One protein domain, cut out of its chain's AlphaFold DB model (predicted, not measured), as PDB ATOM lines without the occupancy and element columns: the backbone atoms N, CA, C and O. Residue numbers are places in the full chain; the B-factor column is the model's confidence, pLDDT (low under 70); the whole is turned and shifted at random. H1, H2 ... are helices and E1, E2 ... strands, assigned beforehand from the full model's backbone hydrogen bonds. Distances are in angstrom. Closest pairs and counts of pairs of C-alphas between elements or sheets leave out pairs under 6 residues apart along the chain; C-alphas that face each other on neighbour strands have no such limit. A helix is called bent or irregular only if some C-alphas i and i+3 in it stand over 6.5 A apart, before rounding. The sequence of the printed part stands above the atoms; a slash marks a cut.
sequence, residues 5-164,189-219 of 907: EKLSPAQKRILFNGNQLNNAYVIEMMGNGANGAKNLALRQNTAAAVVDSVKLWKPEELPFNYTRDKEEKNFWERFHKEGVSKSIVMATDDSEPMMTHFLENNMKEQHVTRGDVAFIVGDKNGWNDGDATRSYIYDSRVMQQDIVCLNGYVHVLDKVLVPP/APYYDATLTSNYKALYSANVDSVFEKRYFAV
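Overview. This is residues 5 to 164 and 189 to 219 of the 907 residues of an uncharacterized protein of Alloprevotella sp (UniProt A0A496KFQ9). Two loose lobes lie at opposite ends of an elongated domain, one built round the small twisted sheet E2, E3, E8, E7 with H3 and H6, the other holding the bent hairpin E5 and E6, the strand pair E1 and E4, and helices H2, H4 and H5. Residues 46 to 49 and 92 to 97 run between the lobes, H1 packs on H3, and residues 67 to 72 of the long E2 to E3 loop stick out. The printed part has 191 residues, with named elements in the order H1 H2 E1 H3 E2 E3 E4 H4 H5 E5 E6 E7 H6 E8; under half of the residues are in them, and the class is mixed, helices and strands. The sheet of four is mixed, the two pairs antiparallel. The whole is loose, with a radius of gyration of the C-alphas of 20.8 A, and spans 63 by 42 by 36 A, only just elongated.

Arrangement. The largest sheet runs E2, residues 55 to 57, E3, 88 to 91, E8, 212 to 216, and E7, 189 to 192; it is only just strongly twisted, up to 4.3 A off its best plane. E2 and E3 are an antiparallel hairpin, with N 57 and O 88 2.8 A apart. E3 and E8 are parallel, with N 91 and O 212 at 2.9 A; E8 and E7 are antiparallel, with N 191 and O 213 at 2.8 A. H6, residues 194 to 204, only grazes this sheet with residues 194 to 197. H3, residues 50 to 53, also only grazes it and touches H6; their closest C-alphas, of Val 51 and Tyr 200, are 5.6 A apart. H1, residues 9 to 17, touches H3, closest at the C-alphas of Ala 10 and Asp 52, 4.8 A. E1, residues 43 to 45, and E4, 98 to 102, are antiparallel, with N 99 and O 44 at 2.8 A. The hairpin E5, residues 140 to 149, and E6, 152 to 157, is antiparallel, with N 143 and O 156 at 2.8 A; E5 bends by 68 degrees at residue 143. H2, residues 27 to 31, and H4, 104 to 109, are close but not clearly touching, with the C-alphas of Gly 31 and Asn 106 5.6 A apart. H4 and H5, residues 114 to 121, are near each other, with 5 pairs of C-alphas within 10 A. In H1, H4, H5 and H6 every O i to N i+4 pair is within hydrogen-bond range; H2 has 0 of 1, but 2 of 2 O i to N i+3 pairs, and H3 is too short for an i+4 pair.

Along the chain. H1 begins at C-alpha 9 (70.785, -80.104, -33.982) and is 11.9 A long; H6 is 15.5 A, E5 21.6 A and E6 16.4 A. E8, 13.2 A, ends at C-alpha 216 (98.886, -80.952, -39.985).

Size, cuts and confidence. The C-alphas farthest apart, of Gly 83 and Gly 130, are 64.4 A apart. Residues 165 to 188 are not printed, with 21.8 A between C-alphas 164 and 189. The links H2 to E1, E2 to E3 and H5 to E5 are long. Residues 34 to 35 and 83 to 85 are under pLDDT 70.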
ATOM      1  N   GLU A   5      65.709 -88.246 -36.882       88.62
ATOM      2  CA  GLU A   5      65.251 -87.760 -35.577       88.62
ATOM      3  C   GLU A   5      66.345 -87.899 -34.517       88.62
ATOM      4  O   GLU A   5      66.438 -87.055 -33.628       88.62
ATOM      5  N   LYS A   6      67.204 -88.919 -34.656       86.56
ATOM      6  CA  LYS A   6      68.314 -89.211 -33.741       86.56
ATOM      7  C   LYS A   6      69.519 -88.283 -33.924       86.56
ATOM      8  O   LYS A   6      70.406 -88.313 -33.075       86.56
ATOM      9  N   LEU A   7      69.571 -87.487 -34.995       85.81
ATOM     10  CA  LEU A   7      70.663 -86.544 -35.242       85.81
ATOM     11  C   LEU A   7      70.585 -85.350 -34.284       85.81
ATOM     12  O   LEU A   7      69.506 -84.798 -34.037       85.81
ATOM     13  N   SER A   8      71.743 -84.911 -33.793       85.00
ATOM     14  CA  SER A   8      71.845 -83.680 -33.011       85.00
ATOM     15  C   SER A   8      71.457 -82.460 -33.861       85.00
ATOM     16  O   SER A   8      71.560 -82.500 -35.092       85.00
ATOM     17  N   PRO A   9      71.042 -81.339 -33.245       86.19
ATOM     18  CA  PRO A   9      70.785 -80.104 -33.982       86.19
ATOM     19  C   PRO A   9      71.967 -79.659 -34.856       86.19
ATOM     20  O   PRO A   9      71.745 -79.194 -35.969       86.19
ATOM     21  N   ALA A  10      73.205 -79.848 -34.390       83.88
ATOM     22  CA  ALA A  10      74.416 -79.545 -35.154       83.88
ATOM     23  C   ALA A  10      74.563 -80.457 -36.387       83.88
ATOM     24  O   ALA A  10      74.778 -79.981 -37.498       83.88
ATOM     25  N   GLN A  11      74.335 -81.768 -36.228       85.38
ATOM     26  CA  GLN A  11      74.371 -82.728 -37.340       85.38
ATOM     27  C   GLN A  11      73.301 -82.434 -38.398       85.38
ATOM     28  O   GLN A  11      73.570 -82.536 -39.593       85.38
ATOM     29  N   LYS A  12      72.096 -82.032 -37.972       88.62
ATOM     30  CA  LYS A  12      71.021 -81.614 -38.884       88.62
ATOM     31  C   LYS A  12      71.403 -80.353 -39.662       88.62
ATOM     32  O   LYS A  12      71.181 -80.309 -40.867       88.62
ATOM     33  N   ARG A  13      72.014 -79.360 -38.999       88.50
ATOM     34  CA  ARG A  13      72.501 -78.136 -39.656       88.50
ATOM     35  C   ARG A  13      73.605 -78.419 -40.662       88.50
ATOM     36  O   ARG A  13      73.518 -77.898 -41.762       88.50
ATOM     37  N   ILE A  14      74.581 -79.272 -40.344       86.50
ATOM     38  CA  ILE A  14      75.624 -79.661 -41.309       86.50
ATOM     39  C   ILE A  14      75.006 -80.303 -42.550       86.50
ATOM     40  O   ILE A  14      75.349 -79.914 -43.661       86.50
ATOM     41  N   LEU A  15      74.091 -81.262 -42.374       87.44
ATOM     42  CA  LEU A  15      73.445 -81.926 -43.508       87.44
ATOM     43  C   LEU A  15      72.632 -80.946 -44.354       87.44
ATOM     44  O   LEU A  15      72.670 -81.019 -45.574       87.44
ATOM     45  N   PHE A  16      71.900 -80.028 -43.727       88.31
ATOM     46  CA  PHE A  16      71.082 -79.068 -44.461       88.31
ATOM     47  C   PHE A  16      71.936 -77.984 -45.135       88.31
ATOM     48  O   PHE A  16      71.893 -77.822 -46.351       88.31
ATOM     49  N   ASN A  17      72.772 -77.292 -44.363       89.12
ATOM     50  CA  ASN A  17      73.568 -76.158 -44.828       89.12
ATOM     51  C   ASN A  17      74.732 -76.580 -45.737       89.12
ATOM     52  O   ASN A  17      75.126 -75.819 -46.615       89.12
ATOM     53  N   GLY A  18      75.276 -77.788 -45.562       85.81
ATOM     54  CA  GLY A  18      76.295 -78.343 -46.458       85.81
ATOM     55  C   GLY A  18      75.749 -78.703 -47.842       85.81
ATOM     56  O   GLY A  18      76.513 -78.774 -48.798       85.81
ATOM     57  N   ASN A  19      74.427 -78.856 -47.961       86.31
ATOM     58  CA  ASN A  19      73.722 -79.078 -49.223       86.31
ATOM     59  C   ASN A  19      73.179 -77.770 -49.831       86.31
ATOM     60  O   ASN A  19      72.503 -77.806 -50.859       86.31
ATOM     61  N   GLN A  20      73.469 -76.619 -49.216       88.69
ATOM     62  CA  GLN A  20      73.015 -75.301 -49.647       88.69
ATOM     63  C   GLN A  20      74.206 -74.426 -50.060       88.69
ATOM     64  O   GLN A  20      75.233 -74.383 -49.382       88.69
ATOM     65  N   LEU A  21      74.053 -73.693 -51.163       86.75
ATOM     66  CA  LEU A  21      75.013 -72.687 -51.619       86.75
ATOM     67  C   LEU A  21      74.624 -71.299 -51.100       86.75
ATOM     68  O   LEU A  21      73.441 -70.984 -50.965       86.75
ATOM     69  N   ASN A  22      75.620 -70.440 -50.875       75.06
ATOM     70  CA  ASN A  22      75.384 -69.046 -50.466       75.06
ATOM     71  C   ASN A  22      74.844 -68.164 -51.608       75.06
ATOM     72  O   ASN A  22      74.300 -67.093 -51.350       75.06
ATOM     73  N   ASN A  23      74.971 -68.617 -52.860       79.06
ATOM     74  CA  ASN A  23      74.512 -67.912 -54.055       79.06
ATOM     75  C   ASN A  23      73.398 -68.697 -54.758       79.06
ATOM     76  O   ASN A  23      73.444 -69.926 -54.834       79.06
ATOM     77  N   ALA A  24      72.426 -67.982 -55.327       82.56
ATOM     78  CA  ALA A  24      71.399 -68.575 -56.177       82.56
ATOM     79  C   ALA A  24      71.988 -68.905 -57.558       82.56
ATOM     80  O   ALA A  24      72.086 -68.034 -58.423       82.56
ATOM     81  N   TYR A  25      72.379 -70.162 -57.757       84.56
ATOM     82  CA  TYR A  25      72.897 -70.658 -59.029       84.56
ATOM     83  C   TYR A  25      71.924 -71.634 -59.679       84.56
ATOM     84  O   TYR A  25      71.403 -72.528 -59.019       84.56
ATOM     85  N   VAL A  26      71.714 -71.464 -60.986       89.25
ATOM     86  CA  VAL A  26      71.339 -72.598 -61.840       89.25
ATOM     87  C   VAL A  26      72.530 -73.547 -61.923       89.25
ATOM     88  O   VAL A  26      73.677 -73.113 -61.772       89.25
ATOM     89  N   ILE A  27      72.286 -74.824 -62.187       89.62
ATOM     90  CA  ILE A  27      73.309 -75.870 -62.082       89.62
ATOM     91  C   ILE A  27      74.555 -75.551 -62.923       89.62
ATOM     92  O   ILE A  27      75.677 -75.683 -62.444       89.62
ATOM     93  N   GLU A  28      74.382 -75.027 -64.140       85.94
ATOM     94  CA  GLU A  28      75.491 -74.678 -65.036       85.94
ATOM     95  C   GLU A  28      76.331 -73.496 -64.528       85.94
ATOM     96  O   GLU A  28      77.519 -73.402 -64.837       85.94
ATOM     97  N   MET A  29      75.750 -72.602 -63.717       88.75
ATOM     98  CA  MET A  29      76.473 -71.463 -63.144       88.75
ATOM     99  C   MET A  29      77.424 -71.868 -62.022       88.75
ATOM    100  O   MET A  29      78.335 -71.097 -61.728       88.75
ATOM    101  N   MET A  30      77.271 -73.061 -61.437       89.75
ATOM    102  CA  MET A  30      78.201 -73.545 -60.414       89.75
ATOM    103  C   MET A  30      79.625 -73.707 -60.962       89.75
ATOM    104  O   MET A  30      80.574 -73.548 -60.209       89.75
ATOM    105  N   GLY A  31      79.801 -73.908 -62.274       88.81
ATOM    106  CA  GLY A  31      81.126 -73.913 -62.901       88.81
ATOM    107  C   GLY A  31      81.831 -72.551 -62.910       88.81
ATOM    108  O   GLY A  31      83.009 -72.475 -63.247       88.81
ATOM    109  N   ASN A  32      81.152 -71.457 -62.563       88.62
ATOM    110  CA  ASN A  32      81.732 -70.118 -62.610       88.62
ATOM    111  C   ASN A  32      82.376 -69.739 -61.269       88.62
ATOM    112  O   ASN A  32      81.780 -69.881 -60.202       88.62
ATOM    113  N   GLY A  33      83.595 -69.212 -61.332       77.38
ATOM    114  CA  GLY A  33      84.304 -68.658 -60.185       77.38
ATOM    115  C   GLY A  33      83.927 -67.202 -59.899       77.38
ATOM    116  O   GLY A  33      83.220 -66.538 -60.665       77.38
ATOM    117  N   ALA A  34      84.460 -66.674 -58.796       69.75
ATOM    118  CA  ALA A  34      84.366 -65.253 -58.475       69.75
ATOM    119  C   ALA A  34      84.944 -64.375 -59.610       69.75
ATOM    120  O   ALA A  34      85.809 -64.803 -60.374       69.75
ATOM    121  N   ASN A  35      84.477 -63.126 -59.716       68.12
ATOM    122  CA  ASN A  35      84.941 -62.131 -60.701       68.12
ATOM    123  C   ASN A  35      84.692 -62.484 -62.184       68.12
ATOM    124  O   ASN A  35      85.371 -61.963 -63.065       68.12
ATOM    125  N   GLY A  36      83.707 -63.338 -62.483       72.25
ATOM    126  CA  GLY A  36      83.300 -63.637 -63.862       72.25
ATOM    127  C   GLY A  36      84.157 -64.688 -64.576       72.25
ATOM    128  O   GLY A  36      84.029 -64.842 -65.791       72.25
ATOM    129  N   ALA A  37      85.000 -65.421 -63.842       80.69
ATOM    130  CA  ALA A  37      85.741 -66.571 -64.351       80.69
ATOM    131  C   ALA A  37      84.770 -67.687 -64.768       80.69
ATOM    132  O   ALA A  37      84.185 -68.357 -63.920       80.69
ATOM    133  N   LYS A  38      84.565 -67.875 -66.075       88.44
ATOM    134  CA  LYS A  38      83.599 -68.853 -66.586       88.44
ATOM    135  C   LYS A  38      84.171 -70.265 -66.574       88.44
ATOM    136  O   LYS A  38      85.290 -70.456 -67.026       88.44
ATOM    137  N   ASN A  39      83.385 -71.235 -66.109       90.38
ATOM    138  CA  ASN A  39      83.697 -72.672 -66.139       90.38
ATOM    139  C   ASN A  39      84.985 -73.114 -65.401       90.38
ATOM    140  O   ASN A  39      85.381 -74.269 -65.514       90.38
ATOM    141  N   LEU A  40      85.644 -72.246 -64.627       90.50
ATOM    142  CA  LEU A  40      86.887 -72.590 -63.923       90.50
ATOM    143  C   LEU A  40      86.678 -73.164 -62.516       90.50
ATOM    144  O   LEU A  40      87.601 -73.780 -61.994       90.50
ATOM    145  N   ALA A  41      85.505 -72.981 -61.907       91.69
ATOM    146  CA  ALA A  41      85.226 -73.491 -60.570       91.69
ATOM    147  C   ALA A  41      84.844 -74.976 -60.627       91.69
ATOM    148  O   ALA A  41      83.915 -75.358 -61.331       91.69
ATOM    149  N   LEU A  42      85.568 -75.794 -59.866       93.12
ATOM    150  CA  LEU A  42      85.271 -77.196 -59.565       93.12
ATOM    151  C   LEU A  42      84.394 -77.323 -58.307       93.12
ATOM    152  O   LEU A  42      83.712 -78.329 -58.092       93.12
ATOM    153  N   ARG A  43      84.464 -76.319 -57.426       92.19
ATOM    154  CA  ARG A  43      83.786 -76.336 -56.134       92.19
ATOM    155  C   ARG A  43      83.369 -74.957 -55.651       92.19
ATOM    156  O   ARG A  43      83.996 -73.952 -55.974       92.19
ATOM    157  N   GLN A  44      82.314 -74.939 -54.842       90.62
ATOM    158  CA  GLN A  44      81.639 -73.735 -54.358       90.62
ATOM    159  C   GLN A  44      81.547 -73.714 -52.828       90.62
ATOM    160  O   GLN A  44      81.444 -74.766 -52.199       90.62
ATOM    161  N   ASN A  45      81.546 -72.527 -52.214       88.31
ATOM    162  CA  ASN A  45      81.334 -72.411 -50.766       88.31
ATOM    163  C   ASN A  45      79.902 -72.824 -50.399       88.31
ATOM    164  O   ASN A  45      78.936 -72.413 -51.050       88.31
ATOM    165  N   THR A  46      79.773 -73.606 -49.330       89.69
ATOM    166  CA  THR A  46      78.470 -73.986 -48.769       89.69
ATOM    167  C   THR A  46      78.004 -72.983 -47.714       89.69
ATOM    168  O   THR A  46      78.766 -72.120 -47.275       89.69
ATOM    169  N   ALA A  47      76.754 -73.110 -47.273       88.31
ATOM    170  CA  ALA A  47      76.227 -72.369 -46.130       88.31
ATOM    171  C   ALA A  47      76.613 -73.002 -44.774       88.31
ATOM    172  O   ALA A  47      76.154 -72.546 -43.722       88.31
ATOM    173  N   ALA A  48      77.395 -74.090 -44.768       87.38
ATOM    174  CA  ALA A  48      77.755 -74.805 -43.549       87.38
ATOM    175  C   ALA A  48      78.691 -73.973 -42.664       87.38
ATOM    176  O   ALA A  48      79.727 -73.482 -43.108       87.38
ATOM    177  N   ALA A  49      78.348 -73.868 -41.380       84.69
ATOM    178  CA  ALA A  49      79.163 -73.166 -40.402       84.69
ATOM    179  C   ALA A  49      80.125 -74.138 -39.702       84.69
ATOM    180  O   ALA A  49      79.713 -75.195 -39.221       84.69
ATOM    181  N   VAL A  50      81.396 -73.749 -39.568       86.38
ATOM    182  CA  VAL A  50      82.433 -74.565 -38.904       86.38
ATOM    183  C   VAL A  50      82.030 -74.958 -37.479       86.38
ATOM    184  O   VAL A  50      82.268 -76.089 -37.057       86.38
ATOM    185  N   VAL A  51      81.373 -74.058 -36.742       88.06
ATOM    186  CA  VAL A  51      80.915 -74.291 -35.358       88.06
ATOM    187  C   VAL A  51      80.027 -75.524 -35.203       88.06
ATOM    188  O   VAL A  51      80.033 -76.131 -34.135       88.06
ATOM    189  N   ASP A  52      79.298 -75.920 -36.248       86.50
ATOM    190  CA  ASP A  52      78.431 -77.098 -36.205       86.50
ATOM    191  C   ASP A  52      79.239 -78.410 -36.287       86.50
ATOM    192  O   ASP A  52      78.735 -79.468 -35.914       86.50
ATOM    193  N   SER A  53      80.502 -78.351 -36.736       87.06
ATOM    194  CA  SER A  53      81.427 -79.497 -36.815       87.06
ATOM    195  C   SER A  53      82.177 -79.777 -35.510       87.06
ATOM    196  O   SER A  53      82.786 -80.841 -35.354       87.06
ATOM    197  N   VAL A  54      82.119 -78.845 -34.555       90.69
ATOM    198  CA  VAL A  54      82.774 -78.973 -33.253       90.69
ATOM    199  C   VAL A  54      82.095 -80.081 -32.451       90.69
ATOM    200  O   VAL A  54      80.894 -80.035 -32.184       90.69
ATOM    201  N   LYS A  55      82.877 -81.069 -32.011       90.19
ATOM    202  CA  LYS A  55      82.406 -82.117 -31.097       90.19
ATOM    203  C   LYS A  55      83.392 -82.359 -29.958       90.19
ATOM    204  O   LYS A  55      84.544 -81.931 -30.007       90.19
ATOM    205  N   LEU A  56      82.931 -83.074 -28.935       90.06
ATOM    206  CA  LEU A  56      83.806 -83.641 -27.913       90.06
ATOM    207  C   LEU A  56      84.478 -84.898 -28.475       90.06
ATOM    208  O   LEU A  56      83.789 -85.832 -28.878       90.06
ATOM    209  N   TRP A  57      85.805 -84.909 -28.473       92.00
ATOM    210  CA  TRP A  57      86.638 -86.050 -28.827       92.00
ATOM    211  C   TRP A  57      87.128 -86.722 -27.560       92.00
ATOM    212  O   TRP A  57      87.742 -86.079 -26.700       92.00
ATOM    213  N   LYS A  58      86.838 -88.011 -27.439       91.12
ATOM    214  CA  LYS A  58      87.340 -88.825 -26.339       91.12
ATOM    215  C   LYS A  58      88.792 -89.236 -26.599       91.12
ATOM    216  O   LYS A  58      89.181 -89.299 -27.765       91.12
ATOM    217  N   PRO A  59      89.586 -89.529 -25.555       89.06
ATOM    218  CA  PRO A  59      90.972 -89.972 -25.706       89.06
ATOM    219  C   PRO A  59      91.145 -91.094 -26.737       89.06
ATOM    220  O   PRO A  59      92.001 -90.984 -27.600       89.06
ATOM    221  N   GLU A  60      90.272 -92.102 -26.738       88.75
ATOM    222  CA  GLU A  60      90.299 -93.220 -27.692       88.75
ATOM    223  C   GLU A  60      90.039 -92.829 -29.162       88.75
ATOM    224  O   GLU A  60      90.311 -93.618 -30.062       88.75
ATOM    225  N   GLU A  61      89.514 -91.627 -29.425       89.69
ATOM    226  CA  GLU A  61      89.313 -91.092 -30.779       89.69
ATOM    227  C   GLU A  61      90.487 -90.219 -31.257       89.69
ATOM    228  O   GLU A  61      90.492 -89.792 -32.415       89.69
ATOM    229  N   LEU A  62      91.439 -89.891 -30.376       92.44
ATOM    230  CA  LEU A  62      92.561 -89.008 -30.685       92.44
ATOM    231  C   LEU A  62      93.745 -89.783 -31.266       92.44
ATOM    232  O   LEU A  62      93.968 -90.931 -30.879       92.44
ATOM    233  N   PRO A  63      94.559 -89.137 -32.124       92.88
ATOM    234  CA  PRO A  63      95.806 -89.718 -32.593       92.88
ATOM    235  C   PRO A  63      96.656 -90.272 -31.451       92.88
ATOM    236  O   PRO A  63      96.809 -89.643 -30.399       92.88
ATOM    237  N   PHE A  64      97.224 -91.448 -31.683       89.31
ATOM    238  CA  PHE A  64      98.155 -92.104 -30.779       89.31
ATOM    239  C   PHE A  64      99.504 -92.262 -31.486       89.31
ATOM    240  O   PHE A  64      99.542 -92.403 -32.703       89.31
ATOM    241  N   ASN A  65     100.612 -92.214 -30.748       89.44
ATOM    242  CA  ASN A  65     101.949 -92.435 -31.301       89.44
ATOM    243  C   ASN A  65     102.770 -93.254 -30.291       89.44
ATOM    244  O   ASN A  65     102.907 -92.849 -29.135       89.44
ATOM    245  N   TYR A  66     103.283 -94.405 -30.730       90.19
ATOM    246  CA  TYR A  66     104.074 -95.354 -29.943       90.19
ATOM    247  C   TYR A  66     105.582 -95.037 -29.926       90.19
ATOM    248  O   TYR A  66     106.351 -95.820 -29.359       90.19
ATOM    249  N   THR A  67     106.032 -93.951 -30.563       87.75
ATOM    250  CA  THR A  67     107.456 -93.607 -30.689       87.75
ATOM    251  C   THR A  67     108.149 -93.558 -29.328       87.75
ATOM    252  O   THR A  67     107.652 -92.973 -28.363       87.75
ATOM    253  N   ARG A  68     109.314 -94.202 -29.244       86.75
ATOM    254  CA  ARG A  68     110.208 -94.131 -28.080       86.75
ATOM    255  C   ARG A  68     111.288 -93.061 -28.250       86.75
ATOM    256  O   ARG A  68     112.074 -92.851 -27.322       86.75
ATOM    257  N   ASP A  69     111.337 -92.403 -29.409       83.69
ATOM    258  CA  ASP A  69     112.264 -91.311 -29.671       83.69
ATOM    259  C   ASP A  69     111.832 -90.062 -28.895       83.69
ATOM    260  O   ASP A  69     110.771 -89.488 -29.129       83.69
ATOM    261  N   LYS A  70     112.670 -89.637 -27.946       81.31
ATOM    262  CA  LYS A  70     112.406 -88.459 -27.109       81.31
ATOM    263  C   LYS A  70     112.604 -87.144 -27.861       81.31
ATOM    264  O   LYS A  70     112.154 -86.109 -27.370       81.31
ATOM    265  N   GLU A  71     113.298 -87.169 -28.998       81.50
ATOM    266  CA  GLU A  71     113.481 -86.003 -29.864       81.50
ATOM    267  C   GLU A  71     112.255 -85.779 -30.767       81.50
ATOM    268  O   GLU A  71     111.975 -84.643 -31.156       81.50
ATOM    269  N   GLU A  72     111.468 -86.828 -31.044       85.50
ATOM    270  CA  GLU A  72     110.204 -86.718 -31.774       85.50
ATOM    271  C   GLU A  72     109.091 -86.190 -30.857       85.50
ATOM    272  O   GLU A  72     108.613 -86.851 -29.933       85.50
ATOM    273  N   LYS A  73     108.639 -84.960 -31.117       87.25
ATOM    274  CA  LYS A  73     107.600 -84.325 -30.307       87.25
ATOM    275  C   LYS A  73     106.225 -84.956 -30.560       87.25
ATOM    276  O   LYS A  73     105.608 -84.719 -31.593       87.25
ATOM    277  N   ASN A  74     105.689 -85.663 -29.565       89.31
ATOM    278  CA  ASN A  74     104.303 -86.136 -29.578       89.31
ATOM    279  C   ASN A  74     103.344 -85.075 -28.995       89.31
ATOM    280  O   ASN A  74     103.267 -84.868 -27.783       89.31
ATOM    281  N   PHE A  75     102.583 -84.402 -29.861       91.44
ATOM    282  CA  PHE A  75     101.629 -83.359 -29.454       91.44
ATOM    283  C   PHE A  75     100.325 -83.900 -28.843       91.44
ATOM    284  O   PHE A  75      99.593 -83.147 -28.191       91.44
ATOM    285  N   TRP A  76     100.047 -85.196 -29.005       91.75
ATOM    286  CA  TRP A  76      98.845 -85.860 -28.497       91.75
ATOM    287  C   TRP A  76      99.071 -86.594 -27.172       91.75
ATOM    288  O   TRP A  76      98.109 -86.882 -26.463       91.75
ATOM    289  N   GLU A  77     100.330 -86.819 -26.781       89.38
ATOM    290  CA  GLU A  77     100.731 -87.565 -25.577       89.38
ATOM    291  C   GLU A  77      99.950 -87.143 -24.323       89.38
ATOM    292  O   GLU A  77      99.492 -87.978 -23.547       89.38
ATOM    293  N   ARG A  78      99.743 -85.832 -24.131       86.38
ATOM    294  CA  ARG A  78      99.081 -85.285 -22.934       86.38
ATOM    295  C   ARG A  78      97.646 -85.784 -22.723       86.38
ATOM    296  O   ARG A  78      97.170 -85.715 -21.595       86.38
ATOM    297  N   PHE A  79      96.963 -86.239 -23.773       88.88
ATOM    298  CA  PHE A  79      95.580 -86.719 -23.699       88.88
ATOM    299  C   PHE A  79      95.479 -88.211 -23.359       88.88
ATOM    300  O   PHE A  79      94.411 -88.675 -22.964       88.88
ATOM    301  N   HIS A  80      96.601 -88.929 -23.441       87.38
ATOM    302  CA  HIS A  80      96.701 -90.369 -23.191       87.38
ATOM    303  C   HIS A  80      97.446 -90.706 -21.889       87.38
ATOM    304  O   HIS A  80      97.650 -91.877 -21.584       87.38
ATOM    305  N   LYS A  81      97.864 -89.700 -21.105       81.31
ATOM    306  CA  LYS A  81      98.561 -89.920 -19.827       81.31
ATOM    307  C   LYS A  81      97.644 -90.556 -18.785       81.31
ATOM    308  O   LYS A  81      96.553 -90.050 -18.510       81.31
ATOM    309  N   GLU A  82      98.140 -91.620 -18.160       70.31
ATOM    310  CA  GLU A  82      97.455 -92.345 -17.092       70.31
ATOM    311  C   GLU A  82      97.076 -91.395 -15.939       70.31
ATOM    312  O   GLU A  82      97.868 -90.553 -15.514       70.31
ATOM    313  N   GLY A  83      95.821 -91.466 -15.486       68.31
ATOM    314  CA  GLY A  83      95.262 -90.563 -14.472       68.31
ATOM    315  C   GLY A  83      94.910 -89.143 -14.952       68.31
ATOM    316  O   GLY A  83      94.368 -88.366 -14.168       68.31
ATOM    317  N   VAL A  84      95.181 -88.788 -16.219       67.19
ATOM    318  CA  VAL A  84      94.966 -87.432 -16.779       67.19
ATOM    319  C   VAL A  84      94.223 -87.450 -18.128       67.19
ATOM    320  O   VAL A  84      94.105 -86.406 -18.762       67.19
ATOM    321  N   SER A  85      93.676 -88.587 -18.578       61.78
ATOM    322  CA  SER A  85      92.925 -88.697 -19.842       61.78
ATOM    323  C   SER A  85      91.788 -87.672 -19.948       61.78
ATOM    324  O   SER A  85      90.725 -87.821 -19.345       61.78
ATOM    325  N   LYS A  86      92.023 -86.610 -20.725       79.12
ATOM    326  CA  LYS A  86      91.094 -85.493 -20.921       79.12
ATOM    327  C   LYS A  86      90.541 -85.536 -22.335       79.12
ATOM    328  O   LYS A  86      91.298 -85.467 -23.297       79.12
ATOM    329  N   SER A  87      89.221 -85.585 -22.452       87.31
ATOM    330  CA  SER A  87      88.541 -85.298 -23.712       87.31
ATOM    331  C   SER A  87      88.812 -83.855 -24.154       87.31
ATOM    332  O   SER A  87      89.022 -82.969 -23.321       87.31
ATOM    333  N   ILE A  88      88.777 -83.606 -25.460       90.88
ATOM    334  CA  ILE A  88      89.010 -82.285 -26.059       90.88
ATOM    335  C   ILE A  88      87.819 -81.878 -26.922       90.88
ATOM    336  O   ILE A  88      87.276 -82.685 -27.669       90.88
ATOM    337  N   VAL A  89      87.391 -80.621 -26.821       92.62
ATOM    338  CA  VAL A  89      86.378 -80.058 -27.723       92.62
ATOM    339  C   VAL A  89      87.107 -79.512 -28.947       92.62
ATOM    340  O   VAL A  89      87.923 -78.601 -28.815       92.62
ATOM    341  N   MET A  90      86.872 -80.103 -30.117       93.88
ATOM    342  CA  MET A  90      87.700 -79.854 -31.298       93.88
ATOM    343  C   MET A  90      86.915 -79.983 -32.610       93.88
ATOM    344  O   MET A  90      86.098 -80.898 -32.764       93.88
ATOM    345  N   ALA A  91      87.203 -79.091 -33.559       93.25
ATOM    346  CA  ALA A  91      86.859 -79.238 -34.972       93.25
ATOM    347  C   ALA A  91      88.010 -79.905 -35.742       93.25
ATOM    348  O   ALA A  91      89.186 -79.749 -35.408       93.25
ATOM    349  N   THR A  92      87.677 -80.651 -36.791       89.88
ATOM    350  CA  THR A  92      88.679 -81.313 -37.646       89.88
ATOM    351  C   THR A  92      89.376 -80.351 -38.604       89.88
ATOM    352  O   THR A  92      90.410 -80.716 -39.147       89.88
ATOM    353  N   ASP A  93      88.796 -79.165 -38.809       90.88
ATOM    354  CA  ASP A  93      89.325 -78.031 -39.569       90.88
ATOM    355  C   ASP A  93      88.446 -76.796 -39.294       90.88
ATOM    356  O   ASP A  93      87.232 -76.928 -39.135       90.88
ATOM    357  N   ASP A  94      89.055 -75.613 -39.240       90.12
ATOM    358  CA  ASP A  94      88.394 -74.308 -39.114       90.12
ATOM    359  C   ASP A  94      88.495 -73.534 -40.433       90.12
ATOM    360  O   ASP A  94      89.087 -72.460 -40.545       90.12
ATOM    361  N   SER A  95      87.964 -74.139 -41.490       90.06
ATOM    362  CA  SER A  95      87.705 -73.461 -42.752       90.06
ATOM    363  C   SER A  95      86.365 -73.897 -43.332       90.06
ATOM    364  O   SER A  95      85.861 -74.985 -43.042       90.06
ATOM    365  N   GLU A  96      85.760 -73.015 -44.125       84.75
ATOM    366  CA  GLU A  96      84.435 -73.246 -44.701       84.75
ATOM    367  C   GLU A  96      84.436 -74.508 -45.584       84.75
ATOM    368  O   GLU A  96      85.285 -74.627 -46.481       84.75
ATOM    369  N   PRO A  97      83.497 -75.448 -45.361       87.12
ATOM    370  CA  PRO A  97      83.330 -76.606 -46.225       87.12
ATOM    371  C   PRO A  97      82.903 -76.196 -47.634       87.12
ATOM    372  O   PRO A  97      82.022 -75.347 -47.817       87.12
ATOM    373  N   MET A  98      83.486 -76.853 -48.636       90.81
ATOM    374  CA  MET A  98      83.183 -76.584 -50.043       90.81
ATOM    375  C   MET A  98      82.492 -77.767 -50.723       90.81
ATOM    376  O   MET A  98      82.795 -78.923 -50.436       90.81
ATOM    377  N   MET A  99      81.564 -77.469 -51.628       91.44
ATOM    378  CA  MET A  99      80.797 -78.425 -52.418       91.44
ATOM    379  C   MET A  99      81.458 -78.652 -53.769       91.44
ATOM    380  O   MET A  99      81.507 -77.735 -54.586       91.44
ATOM    381  N   THR A 100      81.927 -79.876 -54.007       93.81
ATOM    382  CA  THR A 100      82.505 -80.293 -55.289       93.81
ATOM    383  C   THR A 100      81.409 -80.740 -56.242       93.81
ATOM    384  O   THR A 100      80.504 -81.484 -55.857       93.81
ATOM    385  N   HIS A 101      81.513 -80.321 -57.499       94.00
ATOM    386  CA  HIS A 101      80.605 -80.736 -58.556       94.00
ATOM    387  C   HIS A 101      81.374 -81.177 -59.801       94.00
ATOM    388  O   HIS A 101      82.460 -80.686 -60.091       94.00
ATOM    389  N   PHE A 102      80.768 -82.054 -60.592       95.19
ATOM    390  CA  PHE A 102      81.282 -82.444 -61.900       95.19
ATOM    391  C   PHE A 102      80.286 -82.001 -62.961       95.19
ATOM    392  O   PHE A 102      79.198 -82.567 -63.094       95.19
ATOM    393  N   LEU A 103      80.653 -80.928 -63.664       94.44
ATOM    394  CA  LEU A 103      79.852 -80.304 -64.711       94.44
ATOM    395  C   LEU A 103      80.639 -80.291 -66.014       94.44
ATOM    396  O   LEU A 103      81.815 -79.935 -66.028       94.44
ATOM    397  N   GLU A 104      79.953 -80.613 -67.106       91.88
ATOM    398  CA  GLU A 104      80.539 -80.814 -68.435       91.88
ATOM    399  C   GLU A 104      81.475 -79.672 -68.873       91.88
ATOM    400  O   GLU A 104      82.566 -79.926 -69.375       91.88
ATOM    401  N   ASN A 105      81.078 -78.410 -68.677       91.75
ATOM    402  CA  ASN A 105      81.887 -77.275 -69.124       91.75
ATOM    403  C   ASN A 105      83.165 -77.105 -68.292       91.75
ATOM    404  O   ASN A 105      84.219 -76.848 -68.862       91.75
ATOM    405  N   ASN A 106      83.095 -77.295 -66.970       93.12
ATOM    406  CA  ASN A 106      84.287 -77.257 -66.121       93.12
ATOM    407  C   ASN A 106      85.231 -78.427 -66.423       93.12
ATOM    408  O   ASN A 106      86.436 -78.232 -66.559       93.12
ATOM    409  N   MET A 107      84.670 -79.621 -66.621       94.00
ATOM    410  CA  MET A 107      85.430 -80.802 -67.025       94.00
ATOM    411  C   MET A 107      86.187 -80.569 -68.338       94.00
ATOM    412  O   MET A 107      87.364 -80.908 -68.431       94.00
ATOM    413  N   LYS A 108      85.559 -79.924 -69.331       92.62
ATOM    414  CA  LYS A 108      86.206 -79.571 -70.606       92.62
ATOM    415  C   LYS A 108      87.375 -78.601 -70.434       92.62
ATOM    416  O   LYS A 108      88.425 -78.856 -71.016       92.62
ATOM    417  N   GLU A 109      87.220 -77.550 -69.626       92.38
ATOM    418  CA  GLU A 109      88.302 -76.591 -69.337       92.38
ATOM    419  C   GLU A 109      89.498 -77.255 -68.641       92.38
ATOM    420  O   GLU A 109      90.646 -76.912 -68.905       92.38
ATOM    421  N   GLN A 110      89.242 -78.230 -67.765       91.50
ATOM    422  CA  GLN A 110      90.287 -78.943 -67.024       91.50
ATOM    423  C   GLN A 110      90.804 -80.198 -67.742       91.50
ATOM    424  O   GLN A 110      91.652 -80.905 -67.197       91.50
ATOM    425  N   HIS A 111      90.320 -80.493 -68.953       93.12
ATOM    426  CA  HIS A 111      90.615 -81.733 -69.681       93.12
ATOM    427  C   HIS A 111      90.341 -83.006 -68.856       93.12
ATOM    428  O   HIS A 111      91.117 -83.960 -68.888       93.12
ATOM    429  N   VAL A 112      89.242 -83.008 -68.101       93.38
ATOM    430  CA  VAL A 112      88.725 -84.166 -67.365       93.38
ATOM    431  C   VAL A 112      87.654 -84.841 -68.216       93.38
ATOM    432  O   VAL A 112      86.717 -84.198 -68.689       93.38
ATOM    433  N   THR A 113      87.781 -86.147 -68.427       93.38
ATOM    434  CA  THR A 113      86.846 -86.916 -69.256       93.38
ATOM    435  C   THR A 113      85.642 -87.401 -68.450       93.38
ATOM    436  O   THR A 113      85.669 -87.497 -67.221       93.38
ATOM    437  N   ARG A 114      84.564 -87.772 -69.142       94.38
ATOM    438  CA  ARG A 114      83.394 -88.406 -68.514       94.38
ATOM    439  C   ARG A 114      83.732 -89.746 -67.866       94.38
ATOM    440  O   ARG A 114      83.247 -90.039 -66.773       94.38
ATOM    441  N   GLY A 115      84.627 -90.508 -68.498       92.69
ATOM    442  CA  GLY A 115      85.139 -91.769 -67.969       92.69
ATOM    443  C   GLY A 115      85.940 -91.601 -66.676       92.69
ATOM    444  O   GLY A 115      85.859 -92.466 -65.802       92.69
ATOM    445  N   ASP A 116      86.657 -90.482 -66.518       92.88
ATOM    446  CA  ASP A 116      87.352 -90.144 -65.269       92.88
ATOM    447  C   ASP A 116      86.352 -89.977 -64.125       92.88
ATOM    448  O   ASP A 116      86.474 -90.621 -63.084       92.88
ATOM    449  N   VAL A 117      85.328 -89.146 -64.338       94.62
ATOM    450  CA  VAL A 117      84.311 -88.861 -63.319       94.62
ATOM    451  C   VAL A 117      83.509 -90.111 -62.988       94.62
ATOM    452  O   VAL A 117      83.344 -90.404 -61.810       94.62
ATOM    453  N   ALA A 118      83.074 -90.887 -63.990       94.19
ATOM    454  CA  ALA A 118      82.370 -92.151 -63.763       94.19
ATOM    455  C   ALA A 118      83.167 -93.108 -62.873       94.19
ATOM    456  O   ALA A 118      82.594 -93.734 -61.982       94.19
ATOM    457  N   PHE A 119      84.483 -93.192 -63.081       92.88
ATOM    458  CA  PHE A 119      85.361 -93.989 -62.235       92.88
ATOM    459  C   PHE A 119      85.418 -93.440 -60.801       92.88
ATOM    460  O   PHE A 119      85.207 -94.190 -59.853       92.88
ATOM    461  N   ILE A 120      85.635 -92.131 -60.633       93.56
ATOM    462  CA  ILE A 120      85.779 -91.481 -59.320       93.56
ATOM    463  C   ILE A 120      84.502 -91.573 -58.479       93.56
ATOM    464  O   ILE A 120      84.585 -91.842 -57.280       93.56
ATOM    465  N   VAL A 121      83.331 -91.362 -59.085       92.94
ATOM    466  CA  VAL A 121      82.034 -91.412 -58.383       92.94
ATOM    467  C   VAL A 121      81.485 -92.837 -58.248       92.94
ATOM    468  O   VAL A 121      80.454 -93.034 -57.608       92.94
ATOM    469  N   GLY A 122      82.146 -93.833 -58.848       89.75
ATOM    470  CA  GLY A 122      81.711 -95.229 -58.818       89.75
ATOM    471  C   GLY A 122      80.438 -95.502 -59.628       89.75
ATOM    472  O   GLY A 122      79.623 -96.340 -59.228       89.75
ATOM    473  N   ASP A 123      80.238 -94.809 -60.753       90.06
ATOM    474  CA  ASP A 123      79.088 -95.033 -61.633       90.06
ATOM    475  C   ASP A 123      79.218 -96.377 -62.362       90.06
ATOM    476  O   ASP A 123      79.918 -96.515 -63.368       90.06
ATOM    477  N   LYS A 124      78.489 -97.380 -61.862       85.44
ATOM    478  CA  LYS A 124      78.482 -98.747 -62.406       85.44
ATOM    479  C   LYS A 124      77.964 -98.838 -63.841       85.44
ATOM    480  O   LYS A 124      78.229 -99.837 -64.503       85.44
ATOM    481  N   ASN A 125      77.233 -97.831 -64.318       86.38
ATOM    482  CA  ASN A 125      76.725 -97.791 -65.689       86.38
ATOM    483  C   ASN A 125      77.714 -97.124 -66.658       86.38
ATOM    484  O   ASN A 125      77.451 -97.088 -67.860       86.38
ATOM    485  N   GLY A 126      78.830 -96.586 -66.150       89.25
ATOM    486  CA  GLY A 126      79.794 -95.812 -66.925       89.25
ATOM    487  C   GLY A 126      79.233 -94.474 -67.418       89.25
ATOM    488  O   GLY A 126      78.039 -94.183 -67.303       89.25
ATOM    489  N   TRP A 127      80.111 -93.641 -67.977       92.69
ATOM    490  CA  TRP A 127      79.740 -92.384 -68.626       92.69
ATOM    491  C   TRP A 127      80.700 -92.102 -69.783       92.69
ATOM    492  O   TRP A 127      81.868 -91.785 -69.567       92.69
ATOM    493  N   ASN A 128      80.208 -92.254 -71.011       88.44
ATOM    494  CA  ASN A 128      81.000 -92.120 -72.233       88.44
ATOM    495  C   ASN A 128      80.720 -90.788 -72.951       88.44
ATOM    496  O   ASN A 128      79.691 -90.142 -72.734       88.44
ATOM    497  N   ASP A 129      81.606 -90.386 -73.864       80.81
ATOM    498  CA  ASP A 129      81.490 -89.123 -74.618       80.81
ATOM    499  C   ASP A 129      80.241 -89.046 -75.515       80.81
ATOM    500  O   ASP A 129      79.738 -87.956 -75.779       80.81
ATOM    501  N   GLY A 130      79.688 -90.193 -75.924       82.44
ATOM    502  CA  GLY A 130      78.433 -90.275 -76.682       82.44
ATOM    503  C   GLY A 130      77.155 -90.199 -75.836       82.44
ATOM    504  O   GLY A 130      76.068 -90.083 -76.396       82.44
ATOM    505  N   ASP A 131      77.262 -90.267 -74.506       89.19
ATOM    506  CA  ASP A 131      76.096 -90.250 -73.620       89.19
ATOM    507  C   ASP A 131      75.499 -88.840 -73.483       89.19
ATOM    508  O   ASP A 131      76.133 -87.824 -73.782       89.19
ATOM    509  N   ALA A 132      74.280 -88.758 -72.946       89.25
ATOM    510  CA  ALA A 132      73.745 -87.487 -72.469       89.25
ATOM    511  C   ALA A 132      74.636 -86.897 -71.360       89.25
ATOM    512  O   ALA A 132      75.247 -87.627 -70.568       89.25
ATOM    513  N   THR A 133      74.689 -85.566 -71.287       90.62
ATOM    514  CA  THR A 133      75.382 -84.860 -70.207       90.62
ATOM    515  C   THR A 133      74.767 -85.236 -68.861       90.62
ATOM    516  O   THR A 133      73.550 -85.371 -68.711       90.62
ATOM    517  N   ARG A 134      75.629 -85.445 -67.867       92.25
ATOM    518  CA  ARG A 134      75.249 -85.711 -66.480       92.25
ATOM    519  C   ARG A 134      75.908 -84.652 -65.607       92.25
ATOM    520  O   ARG A 134      76.984 -84.156 -65.933       92.25
ATOM    521  N   SER A 135      75.255 -84.320 -64.505       94.00
ATOM    522  CA  SER A 135      75.799 -83.432 -63.482       94.00
ATOM    523  C   SER A 135      75.854 -84.204 -62.179       94.00
ATOM    524  O   SER A 135      74.877 -84.868 -61.821       94.00
ATOM    525  N   TYR A 136      76.977 -84.108 -61.477       94.69
ATOM    526  CA  TYR A 136      77.147 -84.731 -60.169       94.69
ATOM    527  C   TYR A 136      77.490 -83.673 -59.131       94.69
ATOM    528  O   TYR A 136      78.278 -82.768 -59.404       94.69
ATOM    529  N   ILE A 137      76.916 -83.821 -57.942       93.44
ATOM    530  CA  ILE A 137      77.350 -83.137 -56.726       93.44
ATOM    531  C   ILE A 137      77.963 -84.211 -55.835       93.44
ATOM    532  O   ILE A 137      77.273 -85.148 -55.430       93.44
ATOM    533  N   TYR A 138      79.267 -84.112 -55.587       92.88
ATOM    534  CA  TYR A 138      80.077 -85.229 -55.099       92.88
ATOM    535  C   TYR A 138      79.807 -86.515 -55.909       92.88
ATOM    536  O   TYR A 138      80.092 -86.557 -57.103       92.88
ATOM    537  N   ASP A 139      79.255 -87.552 -55.278       91.75
ATOM    538  CA  ASP A 139      78.919 -88.847 -55.875       91.75
ATOM    539  C   ASP A 139      77.411 -89.010 -56.173       91.75
ATOM    540  O   ASP A 139      76.953 -90.108 -56.497       91.75
ATOM    541  N   SER A 140      76.622 -87.943 -56.017       93.31
ATOM    542  CA  SER A 140      75.167 -87.939 -56.213       93.31
ATOM    543  C   SER A 140      74.813 -87.324 -57.562       93.31
ATOM    544  O   SER A 140      75.229 -86.205 -57.876       93.31
ATOM    545  N   ARG A 141      74.038 -88.045 -58.374       94.25
ATOM    546  CA  ARG A 141      73.635 -87.591 -59.708       94.25
ATOM    547  C   ARG A 141      72.451 -86.639 -59.605       94.25
ATOM    548  O   ARG A 141      71.471 -86.922 -58.919       94.25
ATOM    549  N   VAL A 142      72.499 -85.541 -60.353       94.75
ATOM    550  CA  VAL A 142      71.358 -84.633 -60.494       94.75
ATOM    551  C   VAL A 142      70.352 -85.222 -61.486       94.75
ATOM    552  O   VAL A 142      70.674 -85.451 -62.652       94.75
ATOM    553  N   MET A 143      69.133 -85.467 -61.012       94.88
ATOM    554  CA  MET A 143      68.020 -86.060 -61.760       94.88
ATOM    555  C   MET A 143      67.098 -85.003 -62.365       94.88
ATOM    556  O   MET A 143      66.595 -85.183 -63.471       94.88
ATOM    557  N   GLN A 144      66.894 -83.893 -61.651       94.44
ATOM    558  CA  GLN A 144      66.114 -82.752 -62.125       94.44
ATOM    559  C   GLN A 144      66.821 -81.454 -61.746       94.44
ATOM    560  O   GLN A 144      67.190 -81.255 -60.588       94.44
ATOM    561  N   GLN A 145      67.025 -80.587 -62.733       93.12
ATOM    562  CA  GLN A 145      67.798 -79.353 -62.608       93.12
ATOM    563  C   GLN A 145      66.870 -78.130 -62.545       93.12
ATOM    564  O   GLN A 145      65.723 -78.191 -62.985       93.12
ATOM    565  N   ASP A 146      67.387 -77.041 -61.974       93.06
ATOM    566  CA  ASP A 146      66.835 -75.682 -62.039       93.06
ATOM    567  C   ASP A 146      65.341 -75.496 -61.685       93.06
ATOM    568  O   ASP A 146      64.633 -74.713 -62.322       93.06
ATOM    569  N   ILE A 147      64.836 -76.158 -60.633       94.56
ATOM    570  CA  ILE A 147      63.462 -75.927 -60.155       94.56
ATOM    571  C   ILE A 147      63.381 -74.550 -59.484       94.56
ATOM    572  O   ILE A 147      63.891 -74.352 -58.381       94.56
ATOM    573  N   VAL A 148      62.727 -73.599 -60.150       92.81
ATOM    574  CA  VAL A 148      62.619 -72.201 -59.710       92.81
ATOM    575  C   VAL A 148      61.813 -72.075 -58.411       92.81
ATOM    576  O   VAL A 148      60.685 -72.558 -58.316       92.81
ATOM    577  N   CYS A 149      62.377 -71.370 -57.433       89.94
ATOM    578  CA  CYS A 149      61.761 -71.029 -56.149       89.94
ATOM    579  C   CYS A 149      61.795 -69.504 -55.916       89.94
ATOM    580  O   CYS A 149      62.509 -68.780 -56.607       89.94
ATOM    581  N   LEU A 150      61.060 -68.998 -54.912       89.75
ATOM    582  CA  LEU A 150      60.983 -67.553 -54.605       89.75
ATOM    583  C   LEU A 150      62.350 -66.892 -54.345       89.75
ATOM    584  O   LEU A 150      62.503 -65.692 -54.555       89.75
ATOM    585  N   ASN A 151      63.324 -67.659 -53.861       85.62
ATOM    586  CA  ASN A 151      64.626 -67.179 -53.404       85.62
ATOM    587  C   ASN A 151      65.811 -67.998 -53.949       85.62
ATOM    588  O   ASN A 151      66.908 -67.907 -53.400       85.62
ATOM    589  N   GLY A 152      65.616 -68.808 -54.995       89.19
ATOM    590  CA  GLY A 152      66.689 -69.631 -55.558       89.19
ATOM    591  C   GLY A 152      66.194 -70.783 -56.424       89.19
ATOM    592  O   GLY A 152      65.109 -70.713 -56.999       89.19
ATOM    593  N   TYR A 153      66.993 -71.846 -56.492       92.00
ATOM    594  CA  TYR A 153      66.717 -73.042 -57.286       92.00
ATOM    595  C   TYR A 153      66.844 -74.302 -56.431       92.00
ATOM    596  O   TYR A 153      67.636 -74.346 -55.490       92.00
ATOM    597  N   VAL A 154      66.073 -75.330 -56.774       92.56
ATOM    598  CA  VAL A 154      66.182 -76.675 -56.201       92.56
ATOM    599  C   VAL A 154      66.646 -77.648 -57.283       92.56
ATOM    600  O   VAL A 154      66.141 -77.641 -58.407       92.56
ATOM    601  N   HIS A 155      67.598 -78.509 -56.924       93.31
ATOM    602  CA  HIS A 155      68.076 -79.610 -57.757       93.31
ATOM    603  C   HIS A 155      67.747 -80.936 -57.071       93.31
ATOM    604  O   HIS A 155      68.083 -81.136 -55.903       93.31
ATOM    605  N   VAL A 156      67.077 -81.840 -57.784       94.69
ATOM    606  CA  VAL A 156      66.717 -83.163 -57.259       94.69
ATOM    607  C   VAL A 156      67.862 -84.122 -57.540       94.69
ATOM    608  O   VAL A 156      68.275 -84.264 -58.691       94.69
ATOM    609  N   LEU A 157      68.356 -84.783 -56.499       94.38
ATOM    610  CA  LEU A 157      69.426 -85.776 -56.577       94.38
ATOM    611  C   LEU A 157      68.855 -87.198 -56.563       94.38
ATOM    612  O   LEU A 157      67.729 -87.423 -56.119       94.38
ATOM    613  N   ASP A 158      69.637 -88.161 -57.035       94.06
ATOM    614  CA  ASP A 158      69.291 -89.585 -57.024       94.06
ATOM    615  C   ASP A 158      69.343 -90.222 -55.625       94.06
ATOM    616  O   ASP A 158      68.717 -91.258 -55.390       94.06
ATOM    617  N   LYS A 159      70.065 -89.601 -54.686       91.31
ATOM    618  CA  LYS A 159      70.222 -90.065 -53.304       91.31
ATOM    619  C   LYS A 159      70.383 -88.914 -52.310       91.31
ATOM    620  O   LYS A 159      70.527 -87.750 -52.678       91.31
ATOM    621  N   VAL A 160      70.346 -89.257 -51.021       88.38
ATOM    622  CA  VAL A 160      70.571 -88.296 -49.934       88.38
ATOM    623  C   VAL A 160      72.022 -87.827 -49.967       88.38
ATOM    624  O   VAL A 160      72.936 -88.626 -49.771       88.38
ATOM    625  N   LEU A 161      72.217 -86.524 -50.166       88.44
ATOM    626  CA  LEU A 161      73.535 -85.903 -50.147       88.44
ATOM    627  C   LEU A 161      74.046 -85.796 -48.709       88.44
ATOM    628  O   LEU A 161      73.451 -85.116 -47.867       88.44
ATOM    629  N   VAL A 162      75.154 -86.479 -48.438       88.19
ATOM    630  CA  VAL A 162      75.906 -86.370 -47.188       88.19
ATOM    631  C   VAL A 162      77.251 -85.740 -47.535       88.19
ATOM    632  O   VAL A 162      78.059 -86.406 -48.181       88.19
ATOM    633  N   PRO A 163      77.504 -84.475 -47.147       87.06
ATOM    634  CA  PRO A 163      78.777 -83.830 -47.428       87.06
ATOM    635  C   PRO A 163      79.942 -84.650 -46.850       87.06
ATOM    636  O   PRO A 163      79.922 -84.970 -45.654       87.06
ATOM    637  N   PRO A 164      80.946 -85.012 -47.666       91.44
ATOM    638  CA  PRO A 164      82.100 -85.750 -47.189       91.44
ATOM    639  C   PRO A 164      82.972 -84.866 -46.292       91.44
ATOM    640  O   PRO A 164      82.955 -83.634 -46.378       91.44
ATOM    641  N   ALA A 189      98.619 -81.968 -34.885       95.69
ATOM    642  CA  ALA A 189      98.519 -81.450 -33.525       95.69
ATOM    643  C   ALA A 189      97.217 -80.646 -33.306       95.69
ATOM    644  O   ALA A 189      96.663 -80.107 -34.269       95.69
ATOM    645  N   PRO A 190      96.728 -80.527 -32.054       95.38
ATOM    646  CA  PRO A 190      95.570 -79.698 -31.728       95.38
ATOM    647  C   PRO A 190      95.984 -78.254 -31.412       95.38
ATOM    648  O   PRO A 190      96.717 -78.002 -30.453       95.38
ATOM    649  N   TYR A 191      95.462 -77.295 -32.171       95.44
ATOM    650  CA  TYR A 191      95.705 -75.861 -32.011       95.44
ATOM    651  C   TYR A 191      94.510 -75.180 -31.361       95.44
ATOM    652  O   TYR A 191      93.374 -75.436 -31.733       95.44
ATOM    653  N   TYR A 192      94.754 -74.327 -30.368       94.94
ATOM    654  CA  TYR A 192      93.681 -73.543 -29.759       94.94
ATOM    655  C   TYR A 192      93.164 -72.495 -30.745       94.94
ATOM    656  O   TYR A 192      93.967 -71.741 -31.301       94.94
ATOM    657  N   ASP A 193      91.842 -72.409 -30.886       94.75
ATOM    658  CA  ASP A 193      91.189 -71.423 -31.736       94.75
ATOM    659  C   ASP A 193      90.268 -70.512 -30.914       94.75
ATOM    660  O   ASP A 193      89.169 -70.886 -30.489       94.75
ATOM    661  N   ALA A 194      90.727 -69.282 -30.678       93.38
ATOM    662  CA  ALA A 194      89.990 -68.294 -29.896       93.38
ATOM    663  C   ALA A 194      88.701 -67.821 -30.587       93.38
ATOM    664  O   ALA A 194      87.698 -67.543 -29.917       93.38
ATOM    665  N   THR A 195      88.718 -67.738 -31.918       92.94
ATOM    666  CA  THR A 195      87.582 -67.279 -32.719       92.94
ATOM    667  C   THR A 195      86.494 -68.342 -32.707       92.94
ATOM    668  O   THR A 195      85.354 -68.059 -32.330       92.94
ATOM    669  N   LEU A 196      86.857 -69.590 -33.002       92.19
ATOM    670  CA  LEU A 196      85.944 -70.725 -32.974       92.19
ATOM    671  C   LEU A 196      85.383 -70.962 -31.567       92.19
ATOM    672  O   LEU A 196      84.188 -71.216 -31.419       92.19
ATOM    673  N   THR A 197      86.202 -70.794 -30.521       93.56
ATOM    674  CA  THR A 197      85.748 -70.860 -29.120       93.56
ATOM    675  C   THR A 197      84.648 -69.840 -28.834       93.56
ATOM    676  O   THR A 197      83.622 -70.178 -28.238       93.56
ATOM    677  N   SER A 198      84.842 -68.591 -29.261       91.75
ATOM    678  CA  SER A 198      83.880 -67.506 -29.037       91.75
ATOM    679  C   SER A 198      82.577 -67.747 -29.805       91.75
ATOM    680  O   SER A 198      81.492 -67.630 -29.234       91.75
ATOM    681  N   ASN A 199      82.680 -68.178 -31.064       90.00
ATOM    682  CA  ASN A 199      81.527 -68.474 -31.914       90.00
ATOM    683  C   ASN A 199      80.721 -69.677 -31.394       90.00
ATOM    684  O   ASN A 199      79.491 -69.639 -31.371       90.00
ATOM    685  N   TYR A 200      81.397 -70.724 -30.912       89.38
ATOM    686  CA  TYR A 200      80.746 -71.903 -30.341       89.38
ATOM    687  C   TYR A 200      79.987 -71.570 -29.045       89.38
ATOM    688  O   TYR A 200      78.836 -71.984 -28.880       89.38
ATOM    689  N   LYS A 201      80.583 -70.760 -28.153       89.31
ATOM    690  CA  LYS A 201      79.920 -70.247 -26.935       89.31
ATOM    691  C   LYS A 201      78.661 -69.450 -27.272       89.31
ATOM    692  O   LYS A 201      77.625 -69.661 -26.646       89.31
ATOM    693  N   ALA A 202      78.754 -68.567 -28.266       86.69
ATOM    694  CA  ALA A 202      77.645 -67.720 -28.689       86.69
ATOM    695  C   ALA A 202      76.470 -68.531 -29.263       86.69
ATOM    696  O   ALA A 202      75.324 -68.261 -28.915       86.69
ATOM    697  N   LEU A 203      76.740 -69.536 -30.105       84.00
ATOM    698  CA  LEU A 203      75.688 -70.289 -30.799       84.00
ATOM    699  C   LEU A 203      75.023 -71.371 -29.934       84.00
ATOM    700  O   LEU A 203      73.822 -71.606 -30.067       84.00
ATOM    701  N   TYR A 204      75.793 -72.045 -29.075       80.81
ATOM    702  CA  TYR A 204      75.326 -73.217 -28.321       80.81
ATOM    703  C   TYR A 204      75.106 -72.959 -26.827       80.81
ATOM    704  O   TYR A 204      74.727 -73.885 -26.111       80.81
ATOM    705  N   SER A 205      75.358 -71.735 -26.341       73.75
ATOM    706  CA  SER A 205      75.320 -71.387 -24.907       73.75
ATOM    707  C   SER A 205      76.120 -72.373 -24.039       73.75
ATOM    708  O   SER A 205      75.752 -72.681 -22.906       73.75
ATOM    709  N   ALA A 206      77.204 -72.921 -24.597       70.62
ATOM    710  CA  ALA A 206      77.966 -74.000 -23.990       70.62
ATOM    711  C   ALA A 206      79.060 -73.455 -23.061       70.62
ATOM    712  O   ALA A 206      79.867 -72.616 -23.462       70.62
ATOM    713  N   ASN A 207      79.149 -73.998 -21.843       73.19
ATOM    714  CA  ASN A 207      80.247 -73.730 -20.908       73.19
ATOM    715  C   ASN A 207      81.491 -74.559 -21.279       73.19
ATOM    716  O   ASN A 207      81.867 -75.490 -20.571       73.19
ATOM    717  N   VAL A 208      82.110 -74.248 -22.420       82.50
ATOM    718  CA  VAL A 208      83.393 -74.836 -22.843       82.50
ATOM    719  C   VAL A 208      84.504 -73.830 -22.581       82.50
ATOM    720  O   VAL A 208      84.364 -72.672 -22.940       82.50
ATOM    721  N   ASP A 209      85.615 -74.244 -21.976       83.75
ATOM    722  CA  ASP A 209      86.753 -73.346 -21.752       83.75
ATOM    723  C   ASP A 209      87.413 -72.946 -23.085       83.75
ATOM    724  O   ASP A 209      87.393 -71.773 -23.468       83.75
ATOM    725  N   SER A 210      87.874 -73.954 -23.834       90.88
ATOM    726  CA  SER A 210      88.624 -73.817 -25.085       90.88
ATOM    727  C   SER A 210      88.137 -74.803 -26.154       90.88
ATOM    728  O   SER A 210      87.943 -75.984 -25.863       90.88
ATOM    729  N   VAL A 211      87.989 -74.330 -27.393       93.81
ATOM    730  CA  VAL A 211      87.788 -75.146 -28.599       93.81
ATOM    731  C   VAL A 211      89.090 -75.174 -29.401       93.81
ATOM    732  O   VAL A 211      89.792 -74.165 -29.512       93.81
ATOM    733  N   PHE A 212      89.426 -76.345 -29.931       95.12
ATOM    734  CA  PHE A 212      90.639 -76.573 -30.710       95.12
ATOM    735  C   PHE A 212      90.324 -76.928 -32.168       95.12
ATOM    736  O   PHE A 212      89.209 -77.317 -32.507       95.12
ATOM    737  N   GLU A 213      91.341 -76.859 -33.012       94.94
ATOM    738  CA  GLU A 213      91.353 -77.327 -34.393       94.94
ATOM    739  C   GLU A 213      92.496 -78.337 -34.571       94.94
ATOM    740  O   GLU A 213      93.625 -78.086 -34.137       94.94
ATOM    741  N   LYS A 214      92.232 -79.473 -35.221       95.44
ATOM    742  CA  LYS A 214      93.292 -80.396 -35.651       95.44
ATOM    743  C   LYS A 214      93.960 -79.847 -36.914       95.44
ATOM    744  O   LYS A 214      93.282 -79.611 -37.904       95.44
ATOM    745  N   ARG A 215      95.285 -79.687 -36.902       96.00
ATOM    746  CA  ARG A 215      96.061 -79.232 -38.072       96.00
ATOM    747  C   ARG A 215      97.251 -80.137 -38.336       96.00
ATOM    748  O   ARG A 215      97.756 -80.756 -37.397       96.00
ATOM    749  N   TYR A 216      97.722 -80.163 -39.582       96.69
ATOM    750  CA  TYR A 216      98.886 -80.952 -39.985       96.69
ATOM    751  C   TYR A 216     100.091 -80.072 -40.328       96.69
ATOM    752  O   TYR A 216      99.977 -79.056 -41.016       96.69
ATOM    753  N   PHE A 217     101.271 -80.487 -39.876       96.88
ATOM    754  CA  PHE A 217     102.543 -79.858 -40.208       96.88
ATOM    755  C   PHE A 217     102.858 -80.068 -41.690       96.88
ATOM    756  O   PHE A 217     103.242 -81.157 -42.121       96.88
ATOM    757  N   ALA A 218     102.692 -79.011 -42.480       96.56
ATOM    758  CA  ALA A 218     102.869 -79.057 -43.921       96.56
ATOM    759  C   ALA A 218     103.433 -77.747 -44.487       96.56
ATOM    760  O   ALA A 218     103.380 -76.680 -43.865       96.56
ATOM    761  N   VAL A 219     103.976 -77.831 -45.703       94.44
ATOM    762  CA  VAL A 219     104.500 -76.680 -46.450       94.44
ATOM    763  C   VAL A 219     103.366 -75.752 -46.894       94.44
ATOM    764  O   VAL A 219     103.538 -74.534 -46.871       94.44
TER     765      VAL A 219